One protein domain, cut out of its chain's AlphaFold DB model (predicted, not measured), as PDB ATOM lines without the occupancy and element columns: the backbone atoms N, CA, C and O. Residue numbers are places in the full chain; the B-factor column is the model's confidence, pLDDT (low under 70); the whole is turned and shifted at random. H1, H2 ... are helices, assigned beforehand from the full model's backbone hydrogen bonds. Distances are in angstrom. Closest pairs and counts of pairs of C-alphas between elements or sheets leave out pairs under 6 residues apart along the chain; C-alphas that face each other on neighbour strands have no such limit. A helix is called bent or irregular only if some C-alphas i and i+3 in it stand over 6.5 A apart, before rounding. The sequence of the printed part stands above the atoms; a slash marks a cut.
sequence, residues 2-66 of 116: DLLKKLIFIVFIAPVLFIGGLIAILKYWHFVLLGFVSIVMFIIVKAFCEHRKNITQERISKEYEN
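AT A GLANCE: This is residues 2 to 66 of the 116 residues of an uncharacterized protein of Pasteurella multocida (UniProt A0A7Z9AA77). Two long helices, H1 and then the longer H2, meet near their ends and make an open V, with residues 26 to 28 at its corner. Both arms stick out from that corner, H1 with residues 2 to 19 and H2 with residues 33 to 64. The printed part has 65 residues with two named helices and no named strand, in the class all helix. It is extended, with a radius of gyration of the C-alphas of 19.9 A, and flat, spanning 61 by 37 by 7 A.

IN THESE COORDINATES: H1, residues 2 to 25, begins at C-alpha 2 (47.043, 21.273, 6.806) and is 33.7 A long from first to last C-alpha. It is neither bent nor irregular, but only just: C-alphas 12 and 15 are 6.4 A apart. H2, residues 29 to 64, runs 51.7 A from C-alpha 29 (40.826, 14.388, 42.389) to C-alpha 64 (4.157, 12.669, 5.923).

HOW THE PARTS SIT: H1 and H2 only just touch, and only at the corner by their tight link, with 3 pairs of C-alphas within 8 A. The closest C-alphas, of Ile 23 and Trp 29, are 7.1 A apart. The helices run opposite ways at a steep tilt of 49 degrees. Every O i to N i+4 pair is within hydrogen-bond range in H2, and 18 of 20 in H1.

THE WHOLE: The two C-alphas farthest apart, of Ile 25 and Asn 66, are 61.4 A apart. The printed part has no cut. Its mean pLDDT is 73.5, with residue 24, residues 27 to 32 and residues 52 to 66 under 70.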
ATOM      1  N   ASP A   2      46.748  22.143   5.649       72.69
ATOM      2  CA  ASP A   2      47.043  21.273   6.806       72.69
ATOM      3  C   ASP A   2      47.643  21.974   8.031       72.69
ATOM      4  O   ASP A   2      47.366  21.573   9.159       72.69
ATOM      5  N   LEU A   3      48.425  23.041   7.842       72.94
ATOM      6  CA  LEU A   3      49.018  23.796   8.956       72.94
ATOM      7  C   LEU A   3      47.957  24.474   9.833       72.94
ATOM      8  O   LEU A   3      48.052  24.410  11.052       72.94
ATOM      9  N   LEU A   4      46.909  25.037   9.224       75.56
ATOM     10  CA  LEU A   4      45.812  25.681   9.950       75.56
ATOM     11  C   LEU A   4      45.037  24.666  10.808       75.56
ATOM     12  O   LEU A   4      44.742  24.931  11.967       75.56
ATOM     13  N   LYS A   5      44.771  23.469  10.266       71.19
ATOM     14  CA  LYS A   5      44.101  22.387  11.001       71.19
ATOM     15  C   LYS A   5      44.948  21.877  12.167       71.19
ATOM     16  O   LYS A   5      44.414  21.679  13.253       71.19
ATOM     17  N   LYS A   6      46.262  21.711  11.967       78.44
ATOM     18  CA  LYS A   6      47.198  21.338  13.042       78.44
ATOM     19  C   LYS A   6      47.271  22.411  14.127       78.44
ATOM     20  O   LYS A   6      47.268  22.068  15.303       78.44
ATOM     21  N   LEU A   7      47.278  23.691  13.749       80.19
ATOM     22  CA  LEU A   7      47.298  24.803  14.699       80.19
ATOM     23  C   LEU A   7      46.021  24.830  15.548       80.19
ATOM     24  O   LEU A   7      46.102  24.903  16.767       80.19
ATOM     25  N   ILE A   8      44.851  24.685  14.918       77.44
ATOM     26  CA  ILE A   8      43.562  24.605  15.619       77.44
ATOM     27  C   ILE A   8      43.547  23.392  16.559       77.44
ATOM     28  O   ILE A   8      43.182  23.519  17.721       77.44
ATOM     29  N   PHE A   9      44.008  22.228  16.096       76.69
ATOM     30  CA  PHE A   9      44.089  21.020  16.917       76.69
ATOM     31  C   PHE A   9      44.979  21.213  18.154       76.69
ATOM     32  O   PHE A   9      44.570  20.869  19.260       76.69
ATOM     33  N   ILE A  10      46.157  21.826  17.995       81.12
ATOM     34  CA  ILE A  10      47.074  22.122  19.106       81.12
ATOM     35  C   ILE A  10      46.457  23.139  20.072       81.12
ATOM     36  O   ILE A  10      46.527  22.930  21.279       81.12
ATOM     37  N   VAL A  11      45.806  24.192  19.569       85.06
ATOM     38  CA  VAL A  11      45.141  25.209  20.403       85.06
ATOM     39  C   VAL A  11      44.011  24.606  21.240       85.06
ATOM     40  O   VAL A  11      43.799  25.040  22.367       85.06
ATOM     41  N   PHE A  12      43.321  23.581  20.738       80.44
ATOM     42  CA  PHE A  12      42.280  22.889  21.498       80.44
ATOM     43  C   PHE A  12      42.828  21.823  22.457       80.44
ATOM     44  O   PHE A  12      42.297  21.665  23.552       80.44
ATOM     45  N   ILE A  13      43.887  21.098  22.090       82.25
ATOM     46  CA  ILE A  13      44.394  19.965  22.886       82.25
ATOM     47  C   ILE A  13      45.421  20.370  23.936       82.25
ATOM     48  O   ILE A  13      45.412  19.810  25.032       82.25
ATOM     49  N   ALA A  14      46.279  21.350  23.650       81.12
ATOM     50  CA  ALA A  14      47.269  21.841  24.601       81.12
ATOM     51  C   ALA A  14      46.656  22.290  25.944       81.12
ATOM     52  O   ALA A  14      47.156  21.845  26.978       81.12
ATOM     53  N   PRO A  15      45.563  23.084  25.992       83.50
ATOM     54  CA  PRO A  15      44.953  23.459  27.266       83.50
ATOM     55  C   PRO A  15      44.311  22.267  27.984       83.50
ATOM     56  O   PRO A  15      44.397  22.188  29.205       83.50
ATOM     57  N   VAL A  16      43.734  21.302  27.260       80.19
ATOM     58  CA  VAL A  16      43.149  20.088  27.861       80.19
ATOM     59  C   VAL A  16      44.226  19.243  28.545       80.19
ATOM     60  O   VAL A  16      44.046  18.820  29.686       80.19
ATOM     61  N   LEU A  17      45.371  19.046  27.885       80.06
ATOM     62  CA  LEU A  17      46.510  18.324  28.457       80.06
ATOM     63  C   LEU A  17      47.147  19.087  29.622       80.06
ATOM     64  O   LEU A  17      47.505  18.477  30.626       80.06
ATOM     65  N   PHE A  18      47.254  20.413  29.517       81.06
ATOM     66  CA  PHE A  18      47.808  21.258  30.573       81.06
ATOM     67  C   PHE A  18      46.939  21.243  31.837       81.06
ATOM     68  O   PHE A  18      47.449  21.034  32.937       81.06
ATOM     69  N   ILE A  19      45.619  21.385  31.686       79.12
ATOM     70  CA  ILE A  19      44.662  21.304  32.795       79.12
ATOM     71  C   ILE A  19      44.663  19.890  33.390       79.12
ATOM     72  O   ILE A  19      44.720  19.745  34.610       79.12
ATOM     73  N   GLY A  20      44.681  18.844  32.556       75.06
ATOM     74  CA  GLY A  20      44.786  17.456  33.015       75.06
ATOM     75  C   GLY A  20      46.061  17.187  33.825       75.06
ATOM     76  O   GLY A  20      45.996  16.575  34.891       75.06
ATOM     77  N   GLY A  21      47.205  17.703  33.369       76.19
ATOM     78  CA  GLY A  21      48.483  17.610  34.077       76.19
ATOM     79  C   GLY A  21      48.488  18.373  35.405       76.19
ATOM     80  O   GLY A  21      48.925  17.834  36.421       76.19
ATOM     81  N   LEU A  22      47.936  19.590  35.433       73.56
ATOM     82  CA  LEU A  22      47.779  20.379  36.661       73.56
ATOM     83  C   LEU A  22      46.915  19.662  37.702       73.56
ATOM     84  O   LEU A  22      47.283  19.610  38.874       73.56
ATOM     85  N   ILE A  23      45.798  19.065  37.279       70.00
ATOM     86  CA  ILE A  23      44.908  18.307  38.166       70.00
ATOM     87  C   ILE A  23      45.622  17.072  38.746       70.00
ATOM     88  O   ILE A  23      45.441  16.761  39.928       70.00
ATOM     89  N   ALA A  24      46.464  16.405  37.947       68.19
ATOM     90  CA  ALA A  24      47.250  15.250  38.377       68.19
ATOM     91  C   ALA A  24      48.344  15.619  39.397       68.19
ATOM     92  O   ALA A  24      48.517  14.915  40.392       68.19
ATOM     93  N   ILE A  25      49.050  16.737  39.187       72.50
ATOM     94  CA  ILE A  25      50.121  17.210  40.082       72.50
ATOM     95  C   ILE A  25      49.546  17.714  41.410       72.50
ATOM     96  O   ILE A  25      50.070  17.405  42.477       72.50
ATOM     97  N   LEU A  26      48.443  18.461  41.361       70.69
ATOM     98  CA  LEU A  26      47.868  19.122  42.533       70.69
ATOM     99  C   LEU A  26      46.909  18.220  43.337       70.69
ATOM    100  O   LEU A  26      46.239  18.694  44.253       70.69
ATOM    101  N   LYS A  27      46.836  16.915  43.010       67.62
ATOM    102  CA  LYS A  27      45.938  15.920  43.638       67.62
ATOM    103  C   LYS A  27      44.492  16.418  43.760       67.62
ATOM    104  O   LYS A  27      43.762  16.055  44.684       67.62
ATOM    105  N   TYR A  28      44.043  17.204  42.789       69.62
ATOM    106  CA  TYR A  28      42.692  17.749  42.728       69.62
ATOM    107  C   TYR A  28      41.710  16.712  42.163       69.62
ATOM    108  O   TYR A  28      40.961  16.967  41.223       69.62
ATOM    109  N   TRP A  29      41.681  15.522  42.772       67.06
ATOM    110  CA  TRP A  29      40.826  14.388  42.389       67.06
ATOM    111  C   TRP A  29      39.339  14.751  42.321       67.06
ATOM    112  O   TRP A  29      38.581  14.155  41.561       67.06
ATOM    113  N   HIS A  30      38.934  15.779  43.067       68.44
ATOM    114  CA  HIS A  30      37.570  16.292  43.074       68.44
ATOM    115  C   HIS A  30      37.200  16.916  41.719       68.44
ATOM    116  O   HIS A  30      36.087  16.716  41.253       68.44
ATOM    117  N   PHE A  31      38.137  17.586  41.035       67.69
ATOM    118  CA  PHE A  31      37.910  18.153  39.700       67.69
ATOM    119  C   PHE A  31      37.880  17.082  38.606       67.69
ATOM    120  O   PHE A  31      37.112  17.217  37.656       67.69
ATOM    121  N   VAL A  32      38.643  15.991  38.755       69.56
ATOM    122  CA  VAL A  32      38.533  14.820  37.861       69.56
ATOM    123  C   VAL A  32      37.145  14.202  37.978       69.56
ATOM    124  O   VAL A  32      36.500  13.929  36.968       69.56
ATOM    125  N   LEU A  33      36.663  14.025  39.210       72.69
ATOM    126  CA  LEU A  33      35.344  13.463  39.478       72.69
ATOM    127  C   LEU A  33      34.232  14.370  38.935       72.69
ATOM    128  O   LEU A  33      33.312  13.890  38.280       72.69
ATOM    129  N   LEU A  34      34.348  15.685  39.134       76.81
ATOM    130  CA  LEU A  34      33.387  16.674  38.637       76.81
ATOM    131  C   LEU A  34      33.380  16.732  37.099       76.81
ATOM    132  O   LEU A  34      32.313  16.769  36.487       76.81
ATOM    133  N   GLY A  35      34.556  16.637  36.470       76.25
ATOM    134  CA  GLY A  35      34.707  16.489  35.022       76.25
ATOM    135  C   GLY A  35      34.044  15.215  34.498       76.25
ATOM    136  O   GLY A  35      33.254  15.269  33.558       76.25
ATOM    137  N   PHE A  36      34.279  14.076  35.149       77.62
ATOM    138  CA  PHE A  36      33.659  12.806  34.775       77.62
ATOM    139  C   PHE A  36      32.131  12.848  34.911       77.62
ATOM    140  O   PHE A  36      31.418  12.479  33.980       77.62
ATOM    141  N   VAL A  37      31.618  13.383  36.023       82.12
ATOM    142  CA  VAL A  37      30.176  13.583  36.237       82.12
ATOM    143  C   VAL A  37      29.585  14.490  35.159       82.12
ATOM    144  O   VAL A  37      28.511  14.187  34.644       82.12
ATOM    145  N   SER A  38      30.287  15.556  34.760       78.94
ATOM    146  CA  SER A  38      29.819  16.456  33.699       78.94
ATOM    147  C   SER A  38      29.721  15.763  32.334       78.94
ATOM    148  O   SER A  38      28.749  15.973  31.610       78.94
ATOM    149  N   ILE A  39      30.667  14.872  32.013       82.62
ATOM    150  CA  ILE A  39      30.661  14.084  30.772       82.62
ATOM    151  C   ILE A  39      29.504  13.082  30.791       82.62
ATOM    152  O   ILE A  39      28.764  12.980  29.812       82.62
ATOM    153  N   VAL A  40      29.307  12.372  31.905       85.62
ATOM    154  CA  VAL A  40      28.205  11.411  32.058       85.62
ATOM    155  C   VAL A  40      26.851  12.118  31.955       85.62
ATOM    156  O   VAL A  40      25.988  11.676  31.198       85.62
ATOM    157  N   MET A  41      26.680  13.258  32.633       85.12
ATOM    158  CA  MET A  41      25.483  14.099  32.510       85.12
ATOM    159  C   MET A  41      25.255  14.558  31.070       85.12
ATOM    160  O   MET A  41      24.138  14.461  30.567       85.12
ATOM    161  N   PHE A  42      26.304  15.009  30.377       86.06
ATOM    162  CA  PHE A  42      26.201  15.431  28.984       86.06
ATOM    163  C   PHE A  42      25.736  14.290  28.070       86.06
ATOM    164  O   PHE A  42      24.864  14.501  27.230       86.06
ATOM    165  N   ILE A  43      26.260  13.074  28.256       84.25
ATOM    166  CA  ILE A  43      25.845  11.889  27.492       84.25
ATOM    167  C   ILE A  43      24.374  11.556  27.763       84.25
ATOM    168  O   ILE A  43      23.631  11.311  26.815       84.25
ATOM    169  N   ILE A  44      23.934  11.592  29.024       85.50
ATOM    170  CA  ILE A  44      22.540  11.316  29.404       85.50
ATOM    171  C   ILE A  44      21.596  12.357  28.798       85.50
ATOM    172  O   ILE A  44      20.603  11.994  28.168       85.50
ATOM    173  N   VAL A  45      21.911  13.648  28.936       85.19
ATOM    174  CA  VAL A  45      21.104  14.739  28.369       85.19
ATOM    175  C   VAL A  45      21.056  14.633  26.851       85.19
ATOM    176  O   VAL A  45      19.980  14.743  26.265       85.19
ATOM    177  N   LYS A  46      22.194  14.361  26.206       83.06
ATOM    178  CA  LYS A  46      22.253  14.162  24.760       83.06
ATOM    179  C   LYS A  46      21.390  12.976  24.335       83.06
ATOM    180  O   LYS A  46      20.577  13.143  23.434       83.06
ATOM    181  N   ALA A  47      21.496  11.831  25.009       76.56
ATOM    182  CA  ALA A  47      20.675  10.656  24.730       76.56
ATOM    183  C   ALA A  47      19.177  10.951  24.907       76.56
ATOM    184  O   ALA A  47      18.363  10.525  24.093       76.56
ATOM    185  N   PHE A  48      18.804  11.743  25.916       78.31
ATOM    186  CA  PHE A  48      17.417  12.142  26.149       78.31
ATOM    187  C   PHE A  48      16.896  13.117  25.081       78.31
ATOM    188  O   PHE A  48      15.773  12.976  24.591       78.31
ATOM    189  N   CYS A  49      17.717  14.088  24.672       76.44
ATOM    190  CA  CYS A  49      17.419  14.993  23.563       76.44
ATOM    191  C   CYS A  49      17.295  14.241  22.234       76.44
ATOM    192  O   CYS A  49      16.395  14.529  21.449       76.44
ATOM    193  N   GLU A  50      18.168  13.269  21.989       75.31
ATOM    194  CA  GLU A  50      18.180  12.445  20.781       75.31
ATOM    195  C   GLU A  50      16.969  11.502  20.749       75.31
ATOM    196  O   GLU A  50      16.294  11.402  19.728       75.31
ATOM    197  N   HIS A  51      16.581  10.934  21.895       70.75
ATOM    198  CA  HIS A  51      15.346  10.164  22.033       70.75
ATOM    199  C   HIS A  51      14.095  11.019  21.775       70.75
ATOM    200  O   HIS A  51      13.232  10.627  20.990       70.75
ATOM    201  N   ARG A  52      14.018  12.232  22.346       67.19
ATOM    202  CA  ARG A  52      12.944  13.189  22.024       67.19
ATOM    203  C   ARG A  52      12.911  13.535  20.538       67.19
ATOM    204  O   ARG A  52      11.833  13.573  19.954       67.19
ATOM    205  N   LYS A  53      14.073  13.784  19.930       67.88
ATOM    206  CA  LYS A  53      14.185  14.132  18.510       67.88
ATOM    207  C   LYS A  53      13.694  12.991  17.618       67.88
ATOM    208  O   LYS A  53      12.963  13.262  16.671       67.88
ATOM    209  N   ASN A  54      14.019  11.745  17.958       64.88
ATOM    210  CA  ASN A  54      13.547  10.563  17.236       64.88
ATOM    211  C   ASN A  54      12.029  10.398  17.350       64.88
ATOM    212  O   ASN A  54      11.378  10.187  16.334       64.88
ATOM    213  N   ILE A  55      11.442  10.603  18.535       67.38
ATOM    214  CA  ILE A  55       9.978  10.577  18.711       67.38
ATOM    215  C   ILE A  55       9.303  11.670  17.871       67.38
ATOM    216  O   ILE A  55       8.265  11.433  17.254       67.38
ATOM    217  N   THR A  56       9.874  12.876  17.827       63.03
ATOM    218  CA  THR A  56       9.333  13.971  17.014       63.03
ATOM    219  C   THR A  56       9.462  13.685  15.519       63.03
ATOM    220  O   THR A  56       8.500  13.904  14.787       63.03
ATOM    221  N   GLN A  57      10.599  13.160  15.056       60.56
ATOM    222  CA  GLN A  57      10.766  12.781  13.653       60.56
ATOM    223  C   GLN A  57       9.876  11.608  13.249       60.56
ATOM    224  O   GLN A  57       9.334  11.651  12.155       60.56
ATOM    225  N   GLU A  58       9.655  10.624  14.122       62.19
ATOM    226  CA  GLU A  58       8.730   9.518  13.863       62.19
ATOM    227  C   GLU A  58       7.275  10.009  13.769       62.19
ATOM    228  O   GLU A  58       6.489   9.529  12.952       62.19
ATOM    229  N   ARG A  59       6.904  11.015  14.573       61.53
ATOM    230  CA  ARG A  59       5.586  11.656  14.476       61.53
ATOM    231  C   ARG A  59       5.424  12.416  13.156       61.53
ATOM    232  O   ARG A  59       4.408  12.259  12.491       61.53
ATOM    233  N   ILE A  60       6.443  13.179  12.757       60.84
ATOM    234  CA  ILE A  60       6.462  13.921  11.487       60.84
ATOM    235  C   ILE A  60       6.490  12.961  10.291       60.84
ATOM    236  O   ILE A  60       5.798  13.205   9.308       60.84
ATOM    237  N   SER A  61       7.239  11.857  10.357       60.31
ATOM    238  CA  SER A  61       7.283  10.865   9.280       60.31
ATOM    239  C   SER A  61       5.945  10.148   9.131       60.31
ATOM    240  O   SER A  61       5.497   9.974   8.006       60.31
ATOM    241  N   LYS A  62       5.259   9.819  10.235       58.88
ATOM    242  CA  LYS A  62       3.886   9.284  10.202       58.88
ATOM    243  C   LYS A  62       2.873  10.288   9.650       58.88
ATOM    244  O   LYS A  62       1.912   9.888   9.002       58.88
ATOM    245  N   GLU A  63       3.088  11.583   9.864       56.31
ATOM    246  CA  GLU A  63       2.249  12.638   9.288       56.31
ATOM    247  C   GLU A  63       2.529  12.864   7.789       56.31
ATOM    248  O   GLU A  63       1.599  13.098   7.020       56.31
ATOM    249  N   TYR A  64       3.776  12.684   7.343       52.75
ATOM    250  CA  TYR A  64       4.157  12.669   5.923       52.75
ATOM    251  C   TYR A  64       3.704  11.398   5.185       52.75
ATOM    252  O   TYR A  64       3.340  11.459   4.013       52.75
ATOM    253  N   GLU A  65       3.689  10.252   5.865       56.03
ATOM    254  CA  GLU A  65       3.160   8.980   5.356       56.03
ATOM    255  C   GLU A  65       1.622   8.936   5.394       56.03
ATOM    256  O   GLU A  65       0.990   7.997   4.906       56.03
ATOM    257  N   ASN A  66       0.987   9.975   5.943       60.06
ATOM    258  CA  ASN A  66      -0.454  10.044   6.050       60.06
ATOM    259  C   ASN A  66      -1.052  10.193   4.643       60.06
ATOM    260  O   ASN A  66      -1.118  11.280   4.064       60.06
TER     261      ASN A  66